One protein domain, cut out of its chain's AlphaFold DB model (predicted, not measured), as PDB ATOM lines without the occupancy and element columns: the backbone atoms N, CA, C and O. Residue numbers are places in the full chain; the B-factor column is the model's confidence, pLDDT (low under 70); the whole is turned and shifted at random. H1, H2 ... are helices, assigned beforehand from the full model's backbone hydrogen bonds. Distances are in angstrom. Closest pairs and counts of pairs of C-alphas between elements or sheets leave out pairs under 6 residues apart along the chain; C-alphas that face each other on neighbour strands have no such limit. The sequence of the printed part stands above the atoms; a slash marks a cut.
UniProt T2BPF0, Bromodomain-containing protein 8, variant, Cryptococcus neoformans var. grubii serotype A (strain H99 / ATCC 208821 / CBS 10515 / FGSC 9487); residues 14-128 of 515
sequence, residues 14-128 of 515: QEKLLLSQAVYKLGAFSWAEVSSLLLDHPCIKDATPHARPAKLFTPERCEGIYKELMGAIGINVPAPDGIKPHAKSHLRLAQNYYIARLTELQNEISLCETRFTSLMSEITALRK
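AT A GLANCE: This is residues 14 to 128 of the 515 residues of the protein "Bromodomain-containing protein 8, variant" of Cryptococcus neoformans var. grubii serotype A (strain H99 / ATCC 208821 / CBS 10515 / FGSC 9487) (UniProt T2BPF0). A long helix, H5, runs as an arm out of a small compact head: its residues 90 to 101 pack on H1, and residues 105 to 128, of which 105 to 127 belong to H5, stick out free. In the head H1 is in the middle, H2 folds back on it as a hairpin, and H4 crosses it. The printed part has 115 residues with five named helices, H1 to H5 in chain order, and no named strand: all helix. It is loose, with a radius of gyration of the C-alphas of 19.0 A, and spans 67 by 29 by 18 A, the arm making the length.

HOW THE PARTS SIT: H5, residues 88 to 127, touches H1, residues 14 to 26, at a shallow tilt of 24 degrees, opposite ways; the closest C-alphas, of Ala 94 and Ser 20, are 4.9 A apart. H1 is the hub, touching three helices. H1 and H2, residues 31 to 39, form a helical hairpin with a steep tilt of 43 degrees; their closest C-alphas, of Ala 22 and Val 34, are 5.7 A apart. H4, residues 59 to 72, touches H1 about perpendicular, at 75 degrees, closest at the C-alphas of Cys 62 and Leu 19, 7.4 A. H4 touches H2 with residues 59 to 63 alone, at 88 degrees, closest at the C-alphas of Pro 59 and Trp 31, 4.8 A. The helix packing is mostly crossed, most touching pairs not being at a shallow tilt. H4 and H5 are close but not clearly touching, 6.9 A between the C-alphas of Met 70 and Leu 93. H3, residues 42 to 45, touches no helix and is apart from H5. In H1, H2, H4 and H5 every O i to N i+4 pair is within hydrogen-bond range; H3 is too short for one.

IN THESE COORDINATES: H5 is 58.1 A long, from C-alpha 88 at (26.038, 9.604, 13.413) to C-alpha 127 at (56.996, 13.808, -35.587). H1, from C-alpha 14 at (39.581, 19.006, 1.633), measures 18.3 A, H4 20.0 A, H2 12.3 A and H3 5.1 A.

THE WHOLE: The two C-alphas farthest apart, of Pro 80 and Lys 128, are 67.8 A apart. The printed part has no cut; the links H3 to H4 and H4 to H5 are long. No printed residue is under 70 in pLDDT.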
ATOM      1  N   GLN A  14      38.635  19.544   0.651       96.75
ATOM      2  CA  GLN A  14      39.581  19.006   1.633       96.75
ATOM      3  C   GLN A  14      39.407  19.629   3.026       96.75
ATOM      4  O   GLN A  14      39.422  18.922   4.027       96.75
ATOM      5  N   GLU A  15      39.172  20.936   3.119       96.25
ATOM      6  CA  GLU A  15      38.994  21.615   4.411       96.25
ATOM      7  C   GLU A  15      37.595  21.383   5.000       96.25
ATOM      8  O   GLU A  15      37.447  21.281   6.217       96.25
ATOM      9  N   LYS A  16      36.574  21.230   4.143       97.56
ATOM     10  CA  LYS A  16      35.233  20.761   4.539       97.56
ATOM     11  C   LYS A  16      35.297  19.338   5.115       97.56
ATOM     12  O   LYS A  16      34.649  19.046   6.125       97.56
ATOM     13  N   LEU A  17      36.126  18.473   4.528       98.19
ATOM     14  CA  LEU A  17      36.421  17.140   5.052       98.19
ATOM     15  C   LEU A  17      37.158  17.202   6.402       98.19
ATOM     16  O   LEU A  17      36.686  16.602   7.363       98.19
ATOM     17  N   LEU A  18      38.244  17.973   6.518       98.12
ATOM     18  CA  LEU A  18      38.991  18.103   7.777       98.12
ATOM     19  C   LEU A  18      38.123  18.666   8.916       98.12
ATOM     20  O   LEU A  18      38.122  18.113  10.016       98.12
ATOM     21  N   LEU A  19      37.314  19.703   8.657       98.19
ATOM     22  CA  LEU A  19      36.377  20.256   9.643       98.19
ATOM     23  C   LEU A  19      35.339  19.215  10.087       98.19
ATOM     24  O   LEU A  19      35.100  19.053  11.284       98.19
ATOM     25  N   SER A  20      34.735  18.478   9.151       98.12
ATOM     26  CA  SER A  20      33.741  17.450   9.495       98.12
ATOM     27  C   SER A  20      34.350  16.245  10.225       98.12
ATOM     28  O   SER A  20      33.710  15.701  11.125       98.12
ATOM     29  N   GLN A  21      35.605  15.880   9.940       98.38
ATOM     30  CA  GLN A  21      36.364  14.883  10.705       98.38
ATOM     31  C   GLN A  21      36.704  15.370  12.124       98.38
ATOM     32  O   GLN A  21      36.510  14.624  13.085       98.38
ATOM     33  N   ALA A  22      37.142  16.623  12.284       98.31
ATOM     34  CA  ALA A  22      37.410  17.225  13.591       98.31
ATOM     35  C   ALA A  22      36.138  17.288  14.458       98.31
ATOM     36  O   ALA A  22      36.157  16.870  15.616       98.31
ATOM     37  N   VAL A  23      35.004  17.704  13.881       97.81
ATOM     38  CA  VAL A  23      33.693  17.734  14.558       97.81
ATOM     39  C   VAL A  23      33.139  16.323  14.819       97.81
ATOM     40  O   VAL A  23      32.471  16.102  15.831       97.81
ATOM     41  N   TYR A  24      33.455  15.321  13.989       98.19
ATOM     42  CA  TYR A  24      33.168  13.915  14.309       98.19
ATOM     43  C   TYR A  24      34.007  13.404  15.491       98.19
ATOM     44  O   TYR A  24      33.471  12.694  16.340       98.19
ATOM     45  N   LYS A  25      35.291  13.774  15.584       98.19
ATOM     46  CA  LYS A  25      36.189  13.353  16.674       98.19
ATOM     47  C   LYS A  25      35.868  14.035  18.009       98.19
ATOM     48  O   LYS A  25      35.851  13.363  19.032       98.19
ATOM     49  N   LEU A  26      35.629  15.347  17.997       97.62
ATOM     50  CA  LEU A  26      35.503  16.172  19.206       97.62
ATOM     51  C   LEU A  26      34.049  16.488  19.595       97.62
ATOM     52  O   LEU A  26      33.782  16.774  20.756       97.62
ATOM     53  N   GLY A  27      33.091  16.396  18.666       96.62
ATOM     54  CA  GLY A  27      31.701  16.820  18.879       96.62
ATOM     55  C   GLY A  27      31.485  18.320  18.629       96.62
ATOM     56  O   GLY A  27      32.427  19.111  18.604       96.62
ATOM     57  N   ALA A  28      30.229  18.738  18.445       95.62
ATOM     58  CA  ALA A  28      29.873  20.114  18.070       95.62
ATOM     59  C   ALA A  28      29.761  21.074  19.280       95.62
ATOM     60  O   ALA A  28      28.906  21.960  19.302       95.62
ATOM     61  N   PHE A  29      30.599  20.870  20.304       95.38
ATOM     62  CA  PHE A  29      30.673  21.707  21.513       95.38
ATOM     63  C   PHE A  29      32.077  22.293  21.735       95.38
ATOM     64  O   PHE A  29      32.205  23.461  22.099       95.38
ATOM     65  N   SER A  30      33.133  21.530  21.438       97.00
ATOM     66  CA  SER A  30      34.534  21.949  21.571       97.00
ATOM     67  C   SER A  30      35.042  22.791  20.387       97.00
ATOM     68  O   SER A  30      36.082  22.495  19.797       97.00
ATOM     69  N   TRP A  31      34.347  23.872  20.018       97.50
ATOM     70  CA  TRP A  31      34.728  24.699  18.854       97.50
ATOM     71  C   TRP A  31      36.140  25.299  18.940       97.50
ATOM     72  O   TRP A  31      36.783  25.493  17.910       97.50
ATOM     73  N   ALA A  32      36.647  25.551  20.150       98.25
ATOM     74  CA  ALA A  32      38.026  25.989  20.373       98.25
ATOM     75  C   ALA A  32      39.060  24.887  20.070       98.25
ATOM     76  O   ALA A  32      40.082  25.157  19.447       98.25
ATOM     77  N   GLU A  33      38.775  23.639  20.448       98.25
ATOM     78  CA  GLU A  33      39.658  22.494  20.187       98.25
ATOM     79  C   GLU A  33      39.614  22.106  18.700       98.25
ATOM     80  O   GLU A  33      40.653  21.841  18.106       98.25
ATOM     81  N   VAL A  34      38.429  22.165  18.072       98.25
ATOM     82  CA  VAL A  34      38.251  22.015  16.615       98.25
ATOM     83  C   VAL A  34      39.029  23.094  15.850       98.25
ATOM     84  O   VAL A  34      39.682  22.783  14.861       98.25
ATOM     85  N   SER A  35      38.988  24.349  16.312       98.00
ATOM     86  CA  SER A  35      39.748  25.466  15.734       98.00
ATOM     87  C   SER A  35      41.263  25.231  15.808       98.00
ATOM     88  O   SER A  35      41.921  25.303  14.771       98.00
ATOM     89  N   SER A  36      41.809  24.870  16.980       98.00
ATOM     90  CA  SER A  36      43.242  24.545  17.114       98.00
ATOM     91  C   SER A  36      43.625  23.361  16.230       98.00
ATOM     92  O   SER A  36      44.489  23.498  15.376       98.00
ATOM     93  N   LEU A  37      42.903  22.238  16.332       97.88
ATOM     94  CA  LEU A  37      43.195  21.005  15.593       97.88
ATOM     95  C   LEU A  37      43.229  21.197  14.065       97.88
ATOM     96  O   LEU A  37      43.917  20.447  13.379       97.88
ATOM     97  N   LEU A  38      42.495  22.179  13.530       97.31
ATOM     98  CA  LEU A  38      42.553  22.553  12.115       97.31
ATOM     99  C   LEU A  38      43.749  23.456  11.789       97.31
ATOM    100  O   LEU A  38      44.380  23.257  10.757       97.31
ATOM    101  N   LEU A  39      44.083  24.419  12.650       96.44
ATOM    102  CA  LEU A  39      45.253  25.290  12.475       96.44
ATOM    103  C   LEU A  39      46.581  24.529  12.628       96.44
ATOM    104  O   LEU A  39      47.540  24.822  11.917       96.44
ATOM    105  N   ASP A  40      46.606  23.523  13.500       96.75
ATOM    106  CA  ASP A  40      47.741  22.629  13.740       96.75
ATOM    107  C   ASP A  40      47.908  21.562  12.629       96.75
ATOM    108  O   ASP A  40      48.900  20.832  12.605       96.75
ATOM    109  N   HIS A  41      46.951  21.445  11.695       96.75
ATOM    110  CA  HIS A  41      46.939  20.388  10.682       96.75
ATOM    111  C   HIS A  41      47.879  20.697   9.494       96.75
ATOM    112  O   HIS A  41      47.719  21.748   8.861       96.75
ATOM    113  N   PRO A  42      48.771  19.768   9.077       95.38
ATOM    114  CA  PRO A  42      49.720  19.995   7.979       95.38
ATOM    115  C   PRO A  42      49.068  20.504   6.687       95.38
ATOM    116  O   PRO A  42      49.455  21.537   6.158       95.38
ATOM    117  N   CYS A  43      47.975  19.883   6.227       93.00
ATOM    118  CA  CYS A  43      47.281  20.319   5.001       93.00
ATOM    119  C   CYS A  43      46.601  21.706   5.065       93.00
ATOM    120  O   CYS A  43      46.007  22.118   4.073       93.00
ATOM    121  N   ILE A  44      46.619  22.391   6.212       94.00
ATOM    122  CA  ILE A  44      46.124  23.768   6.378       94.00
ATOM    123  C   ILE A  44      47.299  24.731   6.588       94.00
ATOM    124  O   ILE A  44      47.327  25.810   5.995       94.00
ATOM    125  N   LYS A  45      48.281  24.320   7.397       92.56
ATOM    126  CA  LYS A  45      49.509  25.064   7.685       92.56
ATOM    127  C   LYS A  45      50.443  25.152   6.473       92.56
ATOM    128  O   LYS A  45      50.881  26.237   6.104       92.56
ATOM    129  N   ASP A  46      50.693  24.015   5.833       89.31
ATOM    130  CA  ASP A  46      51.706  23.825   4.792       89.31
ATOM    131  C   ASP A  46      51.104  23.975   3.375       89.31
ATOM    132  O   ASP A  46      51.670  23.530   2.379       89.31
ATOM    133  N   ALA A  47      49.939  24.631   3.268       85.12
ATOM    134  CA  ALA A  47      49.194  24.882   2.030       85.12
ATOM    135  C   ALA A  47      49.831  25.981   1.142       85.12
ATOM    136  O   ALA A  47      49.163  26.899   0.659       85.12
ATOM    137  N   THR A  48      51.146  25.921   0.931       74.88
ATOM    138  CA  THR A  48      51.873  26.801   0.004       74.88
ATOM    139  C   THR A  48      51.430  26.559  -1.447       74.88
ATOM    140  O   THR A  48      51.206  25.405  -1.809       74.88
ATOM    141  N   PRO A  49      51.320  27.594  -2.305       74.69
ATOM    142  CA  PRO A  49      51.725  28.990  -2.097       74.69
ATOM    143  C   PRO A  49      50.665  29.875  -1.414       74.69
ATOM    144  O   PRO A  49      50.890  31.069  -1.232       74.69
ATOM    145  N   HIS A  50      49.503  29.334  -1.042       77.25
ATOM    146  CA  HIS A  50      48.369  30.101  -0.519       77.25
ATOM    147  C   HIS A  50      48.102  29.783   0.955       77.25
ATOM    148  O   HIS A  50      46.987  29.414   1.329       77.25
ATOM    149  N   ALA A  51      49.142  29.962   1.782       80.94
ATOM    150  CA  ALA A  51      49.104  29.765   3.230       80.94
ATOM    151  C   ALA A  51      47.864  30.447   3.829       80.94
ATOM    152  O   ALA A  51      47.720  31.676   3.791       80.94
ATOM    153  N   ARG A  52      46.912  29.639   4.303       86.25
ATOM    154  CA  ARG A  52      45.555  30.129   4.533       86.25
ATOM    155  C   ARG A  52      45.508  31.072   5.742       86.25
ATOM    156  O   ARG A  52      45.995  30.709   6.813       86.25
ATOM    157  N   PRO A  53      44.837  32.239   5.653       88.56
ATOM    158  CA  PRO A  53      44.627  33.087   6.820       88.56
ATOM    159  C   PRO A  53      43.862  32.338   7.921       88.56
ATOM    160  O   PRO A  53      42.679  32.031   7.769       88.56
ATOM    161  N   ALA A  54      44.517  32.141   9.072       91.94
ATOM    162  CA  ALA A  54      43.959  31.500  10.272       91.94
ATOM    163  C   ALA A  54      42.607  32.093  10.727       91.94
ATOM    164  O   ALA A  54      41.780  31.405  11.322       91.94
ATOM    165  N   LYS A  55      42.336  33.353  10.354       93.00
ATOM    166  CA  LYS A  55      41.051  34.060  10.508       93.00
ATOM    167  C   LYS A  55      39.842  33.316   9.903       93.00
ATOM    168  O   LYS A  55      38.713  33.619  10.275       93.00
ATOM    169  N   LEU A  56      40.044  32.363   8.987       93.50
ATOM    170  CA  LEU A  56      38.976  31.513   8.435       93.50
ATOM    171  C   LEU A  56      38.594  30.326   9.334       93.50
ATOM    172  O   LEU A  56      37.497  29.798   9.169       93.50
ATOM    173  N   PHE A  57      39.452  29.936  10.281       96.25
ATOM    174  CA  PHE A  57      39.251  28.797  11.185       96.25
ATOM    175  C   PHE A  57      39.088  29.221  12.654       96.25
ATOM    176  O   PHE A  57      39.411  28.452  13.559       96.25
ATOM    177  N   THR A  58      38.586  30.432  12.934       97.50
ATOM    178  CA  THR A  58      38.206  30.804  14.311       97.50
ATOM    179  C   THR A  58      37.035  29.932  14.802       97.50
ATOM    180  O   THR A  58      36.264  29.441  13.973       97.50
ATOM    181  N   PRO A  59      36.840  29.741  16.122       98.00
ATOM    182  CA  PRO A  59      35.793  28.852  16.647       98.00
ATOM    183  C   PRO A  59      34.386  29.192  16.130       98.00
ATOM    184  O   PRO A  59      33.657  28.313  15.674       98.00
ATOM    185  N   GLU A  60      34.045  30.483  16.116       97.44
ATOM    186  CA  GLU A  60      32.776  31.022  15.603       97.44
ATOM    187  C   GLU A  60      32.597  30.753  14.099       97.44
ATOM    188  O   GLU A  60      31.509  30.397  13.638       97.44
ATOM    189  N   ARG A  61      33.684  30.878  13.320       96.94
ATOM    190  CA  ARG A  61      33.709  30.544  11.891       96.94
ATOM    191  C   ARG A  61      33.480  29.055  11.670       96.94
ATOM    192  O   ARG A  61      32.676  28.707  10.810       96.94
ATOM    193  N   CYS A  62      34.144  28.194  12.439       97.50
ATOM    194  CA  CYS A  62      33.988  26.743  12.360       97.50
ATOM    195  C   CYS A  62      32.546  26.310  12.665       97.50
ATOM    196  O   CYS A  62      31.991  25.508  11.916       97.50
ATOM    197  N   GLU A  63      31.909  26.888  13.691       97.19
ATOM    198  CA  GLU A  63      30.496  26.640  14.002       97.19
ATOM    199  C   GLU A  63      29.560  27.127  12.877       97.19
ATOM    200  O   GLU A  63      28.660  26.397  12.452       97.19
ATOM    201  N   GLY A  64      29.764  28.353  12.378       96.50
ATOM    202  CA  GLY A  64      28.957  28.935  11.300       96.50
ATOM    203  C   GLY A  64      29.042  28.135   9.999       96.50
ATOM    204  O   GLY A  64      28.017  27.789   9.414       96.50
ATOM    205  N   ILE A  65      30.257  27.759   9.595       97.06
ATOM    206  CA  ILE A  65      30.509  26.880   8.448       97.06
ATOM    207  C   ILE A  65      29.843  25.518   8.670       97.06
ATOM    208  O   ILE A  65      29.118  25.051   7.798       97.06
ATOM    209  N   TYR A  66      30.031  24.884   9.832       97.38
ATOM    210  CA  TYR A  66      29.426  23.581  10.133       97.38
ATOM    211  C   TYR A  66      27.895  23.592   9.992       97.38
ATOM    212  O   TYR A  66      27.334  22.659   9.414       97.38
ATOM    213  N   LYS A  67      27.218  24.656  10.449       96.94
ATOM    214  CA  LYS A  67      25.762  24.829  10.276       96.94
ATOM    215  C   LYS A  67      25.352  24.829   8.800       96.94
ATOM    216  O   LYS A  67      24.370  24.177   8.450       96.94
ATOM    217  N   GLU A  68      26.115  25.493   7.932       96.69
ATOM    218  CA  GLU A  68      25.874  25.481   6.483       96.69
ATOM    219  C   GLU A  68      26.137  24.109   5.852       96.69
ATOM    220  O   GLU A  68      25.298  23.623   5.098       96.69
ATOM    221  N   LEU A  69      27.256  23.450   6.185       96.88
ATOM    222  CA  LEU A  69      27.588  22.123   5.645       96.88
ATOM    223  C   LEU A  69      26.530  21.074   6.036       96.88
ATOM    224  O   LEU A  69      26.152  20.232   5.223       96.88
ATOM    225  N   MET A  70      26.010  21.149   7.265       97.06
ATOM    226  CA  MET A  70      24.901  20.317   7.743       97.06
ATOM    227  C   MET A  70      23.589  20.616   7.007       97.06
ATOM    228  O   MET A  70      22.905  19.688   6.568       97.06
ATOM    229  N   GLY A  71      23.271  21.899   6.798       96.50
ATOM    230  CA  GLY A  71      22.127  22.322   5.991       96.50
ATOM    231  C   GLY A  71      22.207  21.828   4.542       96.50
ATOM    232  O   GLY A  71      21.210  21.348   4.007       96.50
ATOM    233  N   ALA A  72      23.399  21.849   3.937       96.00
ATOM    234  CA  ALA A  72      23.642  21.372   2.575       96.00
ATOM    235  C   ALA A  72      23.395  19.859   2.404       96.00
ATOM    236  O   ALA A  72      22.938  19.438   1.344       96.00
ATOM    237  N   ILE A  73      23.626  19.045   3.444       96.12
ATOM    238  CA  ILE A  73      23.265  17.611   3.451       96.12
ATOM    239  C   ILE A  73      21.849  17.331   3.995       96.12
ATOM    240  O   ILE A  73      21.488  16.173   4.222       96.12
ATOM    241  N   GLY A  74      21.042  18.375   4.214       95.88
ATOM    242  CA  GLY A  74      19.653  18.275   4.666       95.88
ATOM    243  C   GLY A  74      19.472  17.893   6.139       95.88
ATOM    244  O   GLY A  74      18.391  17.433   6.508       95.88
ATOM    245  N   ILE A  75      20.492  18.053   6.990       95.06
ATOM    246  CA  ILE A  75      20.377  17.812   8.437       95.06
ATOM    247  C   ILE A  75      20.266  19.153   9.165       95.06
ATOM    248  O   ILE A  75      21.203  19.946   9.185       95.06
ATOM    249  N   ASN A  76      19.119  19.393   9.802       92.62
ATOM    250  CA  ASN A  76      18.900  20.607  10.584       92.62
ATOM    251  C   ASN A  76      19.792  20.643  11.844       92.62
ATOM    252  O   ASN A  76      20.067  19.605  12.454       92.62
ATOM    253  N   VAL A  77      20.212  21.842  12.253       91.75
ATOM    254  CA  VAL A  77      21.062  22.084  13.430       91.75
ATOM    255  C   VAL A  77      20.289  22.963  14.428       91.75
ATOM    256  O   VAL A  77      19.772  23.997  14.009       91.75
ATOM    257  N   PRO A  78      20.208  22.614  15.730       87.06
ATOM    258  CA  PRO A  78      20.907  21.518  16.410       87.06
ATOM    259  C   PRO A  78      20.367  20.121  16.067       87.06
ATOM    260  O   PRO A  78      19.181  19.844  16.224       87.06
ATOM    261  N   ALA A  79      21.263  19.213  15.677       86.19
ATOM    262  CA  ALA A  79      20.957  17.787  15.655       86.19
ATOM    263  C   ALA A  79      20.985  17.261  17.106       86.19
ATOM    264  O   ALA A  79      21.953  17.555  17.810       86.19
ATOM    265  N   PRO A  80      19.997  16.468  17.567       87.00
ATOM    266  CA  PRO A  80      19.885  16.078  18.978       87.00
ATOM    267  C   PRO A  80      21.083  15.258  19.486       87.00
ATOM    268  O   PRO A  80      21.496  15.410  20.632       87.00
ATOM    269  N   ASP A  81      21.694  14.443  18.621       90.69
ATOM    270  CA  ASP A  81      22.924  13.705  18.938       90.69
ATOM    271  C   ASP A  81      24.211  14.521  18.726       90.69
ATOM    272  O   ASP A  81      25.268  14.123  19.211       90.69
ATOM    273  N   GLY A  82      24.148  15.660  18.025       87.81
ATOM    274  CA  GLY A  82      25.322  16.405  17.547       87.81
ATOM    275  C   GLY A  82      26.183  17.044  18.641       87.81
ATOM    276  O   GLY A  82      27.302  17.471  18.383       87.81
ATOM    277  N   ILE A  83      25.715  17.078  19.887       92.62
ATOM    278  CA  ILE A  83      26.543  17.513  21.020       92.62
ATOM    279  C   ILE A  83      27.649  16.480  21.315       92.62
ATOM    280  O   ILE A  83      28.701  16.838  21.829       92.62
ATOM    281  N   LYS A  84      27.452  15.198  20.985       95.62
ATOM    282  CA  LYS A  84      28.380  14.123  21.368       95.62
ATOM    283  C   LYS A  84      29.511  13.942  20.340       95.62
ATOM    284  O   LYS A  84      29.265  14.071  19.136       95.62
ATOM    285  N   PRO A  85      30.732  13.569  20.773       97.00
ATOM    286  CA  PRO A  85      31.724  13.011  19.861       97.00
ATOM    287  C   PRO A  85      31.185  11.714  19.236       97.00
ATOM    288  O   PRO A  85      30.336  11.025  19.804       97.00
ATOM    289  N   HIS A  86      31.661  11.406  18.035       97.06
ATOM    290  CA  HIS A  86      31.251  10.269  17.207       97.06
ATOM    291  C   HIS A  86      29.749  10.191  16.852       97.06
ATOM    292  O   HIS A  86      29.237   9.127  16.497       97.06
ATOM    293  N   ALA A  87      29.030  11.320  16.884       96.81
ATOM    294  CA  ALA A  87      27.631  11.386  16.466       96.81
ATOM    295  C   ALA A  87      27.431  10.936  15.001       96.81
ATOM    296  O   ALA A  87      28.162  11.341  14.093       96.81
ATOM    297  N   LYS A  88      26.377  10.141  14.750       96.88
ATOM    298  CA  LYS A  88      26.038   9.604  13.413       96.88
ATOM    299  C   LYS A  88      25.794  10.701  12.367       96.88
ATOM    300  O   LYS A  88      26.082  10.502  11.189       96.88
ATOM    301  N   SER A  89      25.298  11.860  12.799       96.81
ATOM    302  CA  SER A  89      25.162  13.075  11.989       96.81
ATOM    303  C   SER A  89      26.510  13.554  11.439       96.81
ATOM    304  O   SER A  89      26.632  13.788  10.239       96.81
ATOM    305  N   HIS A  90      27.535  13.643  12.292       96.94
ATOM    306  CA  HIS A  90      28.871  14.095  11.894       96.94
ATOM    307  C   HIS A  90      29.584  13.037  11.047       96.94
ATOM    308  O   HIS A  90      30.281  13.389  10.101       96.94
ATOM    309  N   LEU A  91      29.363  11.745  11.330       97.44
ATOM    310  CA  LEU A  91      29.883  10.661  10.492       97.44
ATOM    311  C   LEU A  91      29.357  10.773   9.057       97.44
ATOM    312  O   LEU A  91      30.140  10.712   8.115       97.44
ATOM    313  N   ARG A  92      28.047  11.002   8.890       97.38
ATOM    314  CA  ARG A  92      27.430  11.208   7.572       97.38
ATOM    315  C   ARG A  92      27.965  12.463   6.873       97.38
ATOM    316  O   ARG A  92      28.170  12.429   5.663       97.38
ATOM    317  N   LEU A  93      28.232  13.539   7.617       97.50
ATOM    318  CA  LEU A  93      28.866  14.753   7.087       97.50
ATOM    319  C   LEU A  93      30.286  14.467   6.564       97.50
ATOM    320  O   LEU A  93      30.599  14.808   5.425       97.50
ATOM    321  N   ALA A  94      31.113  13.783   7.357       98.19
ATOM    322  CA  ALA A  94      32.475  13.411   6.976       98.19
ATOM    323  C   ALA A  94      32.501  12.432   5.788       98.19
ATOM    324  O   ALA A  94      33.285  12.613   4.861       98.19
ATOM    325  N   GLN A  95      31.601  11.443   5.759       98.44
ATOM    326  CA  GLN A  95      31.437  10.525   4.624       98.44
ATOM    327  C   GLN A  95      31.052  11.265   3.334       98.44
ATOM    328  O   GLN A  95      31.598  10.963   2.275       98.44
ATOM    329  N   ASN A  96      30.165  12.263   3.416       98.19
ATOM    330  CA  ASN A  96      29.759  13.066   2.263       98.19
ATOM    331  C   ASN A  96      30.942  13.845   1.658       98.19
ATOM    332  O   ASN A  96      31.167  13.776   0.451       98.19
ATOM    333  N   TYR A  97      31.735  14.540   2.483       98.12
ATOM    334  CA  TYR A  97      32.906  15.280   1.987       98.12
ATOM    335  C   TYR A  97      34.099  14.383   1.628       98.12
ATOM    336  O   TYR A  97      34.906  14.769   0.786       98.12
ATOM    337  N   TYR A  98      34.182  13.171   2.181       98.56
ATOM    338  CA  TYR A  98      35.153  12.161   1.759       98.56
ATOM    339  C   TYR A  98      34.866  11.678   0.334       98.56
ATOM    340  O   TYR A  98      35.755  11.712  -0.513       98.56
ATOM    341  N   ILE A  99      33.609  11.321   0.040       98.31
ATOM    342  CA  ILE A  99      33.177  10.957  -1.318       98.31
ATOM    343  C   ILE A  99      33.407  12.130  -2.280       98.31
ATOM    344  O   ILE A  99      33.963  11.928  -3.356       98.31
ATOM    345  N   ALA A 100      33.070  13.360  -1.873       98.00
ATOM    346  CA  ALA A 100      33.323  14.547  -2.688       98.00
ATOM    347  C   ALA A 100      34.821  14.730  -3.014       98.00
ATOM    348  O   ALA A 100      35.160  14.922  -4.181       98.00
ATOM    349  N   ARG A 101      35.728  14.599  -2.027       97.88
ATOM    350  CA  ARG A 101      37.183  14.718  -2.253       97.88
ATOM    351  C   ARG A 101      37.729  13.585  -3.126       97.88
ATOM    352  O   ARG A 101      38.603  13.841  -3.945       97.88
ATOM    353  N   LEU A 102      37.192  12.366  -3.022       98.31
ATOM    354  CA  LEU A 102      37.525  11.281  -3.953       98.31
ATOM    355  C   LEU A 102      37.111  11.616  -5.394       98.31
ATOM    356  O   LEU A 102      37.925  11.466  -6.300       98.31
ATOM    357  N   THR A 103      35.888  12.115  -5.613       98.38
ATOM    358  CA  THR A 103      35.437  12.497  -6.965       98.38
ATOM    359  C   THR A 103      36.201  13.698  -7.529       98.38
ATOM    360  O   THR A 103      36.439  13.764  -8.729       98.38
ATOM    361  N   GLU A 104      36.625  14.632  -6.676       97.50
ATOM    362  CA  GLU A 104      37.467  15.773  -7.050       97.50
ATOM    363  C   GLU A 104      38.841  15.296  -7.547       97.50
ATOM    364  O   GLU A 104      39.217  15.607  -8.674       97.50
ATOM    365  N   LEU A 105      39.522  14.435  -6.778       98.06
ATOM    366  CA  LEU A 105      40.806  13.833  -7.162       98.06
ATOM    367  C   LEU A 105      40.703  12.961  -8.426       98.06
ATOM    368  O   LEU A 105      41.595  13.000  -9.269       98.06
ATOM    369  N   GLN A 106      39.613  12.206  -8.601       98.44
ATOM    370  CA  GLN A 106      39.365  11.444  -9.833       98.44
ATOM    371  C   GLN A 106      39.245  12.364 -11.057       98.44
ATOM    372  O   GLN A 106      39.864  12.099 -12.083       98.44
ATOM    373  N   ASN A 107      38.514  13.478 -10.937       98.12
ATOM    374  CA  ASN A 107      38.389  14.464 -12.013       98.12
ATOM    375  C   ASN A 107      39.724  15.175 -12.314       98.12
ATOM    376  O   ASN A 107      40.033  15.409 -13.482       98.12
ATOM    377  N   GLU A 108      40.522  15.499 -11.288       97.94
ATOM    378  CA  GLU A 108      41.876  16.058 -11.442       97.94
ATOM    379  C   GLU A 108      42.788  15.091 -12.227       97.94
ATOM    380  O   GLU A 108      43.436  15.503 -13.192       97.94
ATOM    381  N   ILE A 109      42.781  13.797 -11.878       98.06
ATOM    382  CA  ILE A 109      43.554  12.749 -12.569       98.06
ATOM    383  C   ILE A 109      43.105  12.609 -14.028       98.06
ATOM    384  O   ILE A 109      43.934  12.742 -14.928       98.06
ATOM    385  N   SER A 110      41.806  12.437 -14.292       98.44
ATOM    386  CA  SER A 110      41.300  12.282 -15.664       98.44
ATOM    387  C   SER A 110      41.538  13.519 -16.544       98.44
ATOM    388  O   SER A 110      41.729  13.390 -17.756       98.44
ATOM    389  N   LEU A 111      41.583  14.724 -15.963       98.50
ATOM    390  CA  LEU A 111      41.963  15.950 -16.676       98.50
ATOM    391  C   LEU A 111      43.454  15.942 -17.046       98.50
ATOM    392  O   LEU A 111      43.806  16.290 -18.176       98.50
ATOM    393  N   CYS A 112      44.327  15.508 -16.134       98.50
ATOM    394  CA  CYS A 112      45.753  15.325 -16.405       98.50
ATOM    395  C   CYS A 112      46.009  14.249 -17.474       98.50
ATOM    396  O   CYS A 112      46.791  14.493 -18.391       98.50
ATOM    397  N   GLU A 113      45.312  13.111 -17.428       98.56
ATOM    398  CA  GLU A 113      45.382  12.045 -18.441       98.56
ATOM    399  C   GLU A 113      44.907  12.526 -19.822       98.56
ATOM    400  O   GLU A 113      45.570  12.283 -20.833       98.56
ATOM    401  N   THR A 114      43.799  13.275 -19.875       98.56
ATOM    402  CA  THR A 114      43.289  13.902 -21.110       98.56
ATOM    403  C   THR A 114      44.300  14.906 -21.678       98.56
ATOM    404  O   THR A 114      44.560  14.924 -22.880       98.56
ATOM    405  N   ARG A 115      44.939  15.722 -20.826       98.62
ATOM    406  CA  ARG A 115      45.982  16.667 -21.260       98.62
ATOM    407  C   ARG A 115      47.236  15.944 -21.755       98.62
ATOM    408  O   ARG A 115      47.799  16.339 -22.772       98.62
ATOM    409  N   PHE A 116      47.667  14.893 -21.060       98.69
ATOM    410  CA  PHE A 116      48.829  14.087 -21.436       98.69
ATOM    411  C   PHE A 116      48.613  13.372 -22.773       98.69
ATOM    412  O   PHE A 116      49.454  13.474 -23.663       98.69
ATOM    413  N   THR A 117      47.470  12.708 -22.956       98.56
ATOM    414  CA  THR A 117      47.132  12.038 -24.223       98.56
ATOM    415  C   THR A 117      46.998  13.029 -25.381       98.56
ATOM    416  O   THR A 117      47.513  12.753 -26.464       98.56
ATOM    417  N   SER A 118      46.424  14.218 -25.146       98.50
ATOM    418  CA  SER A 118      46.415  15.314 -26.125       98.50
ATOM    419  C   SER A 118      47.836  15.704 -26.553       98.50
ATOM    420  O   SER A 118      48.140  15.661 -27.744       98.50
ATOM    421  N   LEU A 119      48.729  16.006 -25.604       98.56
ATOM    422  CA  LEU A 119      50.122  16.384 -25.889       98.56
ATOM    423  C   LEU A 119      50.909  15.259 -26.580       98.56
ATOM    424  O   LEU A 119      51.682  15.517 -27.497       98.56
ATOM    425  N   MET A 120      50.690  13.999 -26.198       98.56
ATOM    426  CA  MET A 120      51.301  12.849 -26.873       98.56
ATOM    427  C   MET A 120      50.809  12.697 -28.319       98.56
ATOM    428  O   MET A 120      51.600  12.336 -29.196       98.56
ATOM    429  N   SER A 121      49.537  13.002 -28.598       98.50
ATOM    430  CA  SER A 121      49.011  13.019 -29.969       98.50
ATOM    431  C   SER A 121      49.599  14.168 -30.801       98.50
ATOM    432  O   SER A 121      49.994  13.945 -31.941       98.50
ATOM    433  N   GLU A 122      49.778  15.348 -30.204       98.38
ATOM    434  CA  GLU A 122      50.401  16.528 -30.819       98.38
ATOM    435  C   GLU A 122      51.882  16.281 -31.153       98.38
ATOM    436  O   GLU A 122      52.301  16.462 -32.294       98.38
ATOM    437  N   ILE A 123      52.659  15.742 -30.206       98.06
ATOM    438  CA  ILE A 123      54.055  15.315 -30.422       98.06
ATOM    439  C   ILE A 123      54.144  14.249 -31.523       98.06
ATOM    440  O   ILE A 123      55.096  14.242 -32.306       98.06
ATOM    441  N   THR A 124      53.160  13.352 -31.616       98.38
ATOM    442  CA  THR A 124      53.107  12.333 -32.677       98.38
ATOM    443  C   THR A 124      52.790  12.952 -34.042       98.38
ATOM    444  O   THR A 124      53.412  12.569 -35.030       98.38
ATOM    445  N   ALA A 125      51.884  13.930 -34.106       98.31
ATOM    446  CA  ALA A 125      51.555  14.657 -35.330       98.31
ATOM    447  C   ALA A 125      52.731  15.522 -35.828       98.31
ATOM    448  O   ALA A 125      53.044  15.492 -37.018       98.31
ATOM    449  N   LEU A 126      53.447  16.205 -34.923       97.12
ATOM    450  CA  LEU A 126      54.701  16.912 -35.229       97.12
ATOM    451  C   LEU A 126      55.762  15.952 -35.791       97.12
ATOM    452  O   LEU A 126      56.329  16.205 -36.847       97.12
ATOM    453  N   ARG A 127      55.993  14.801 -35.143       97.25
ATOM    454  CA  ARG A 127      56.996  13.808 -35.587       97.25
ATOM    455  C   ARG A 127      56.727  13.195 -36.965       97.25
ATOM    456  O   ARG A 127      57.650  12.649 -37.561       97.25
ATOM    457  N   LYS A 128      55.490  13.260 -37.459       97.75
ATOM    458  CA  LYS A 128      55.108  12.834 -38.815       97.75
ATOM    459  C   LYS A 128      55.069  13.983 -39.833       97.75
ATOM    460  O   LYS A 128      54.846  13.719 -41.010       97.75
TER     461      LYS A 128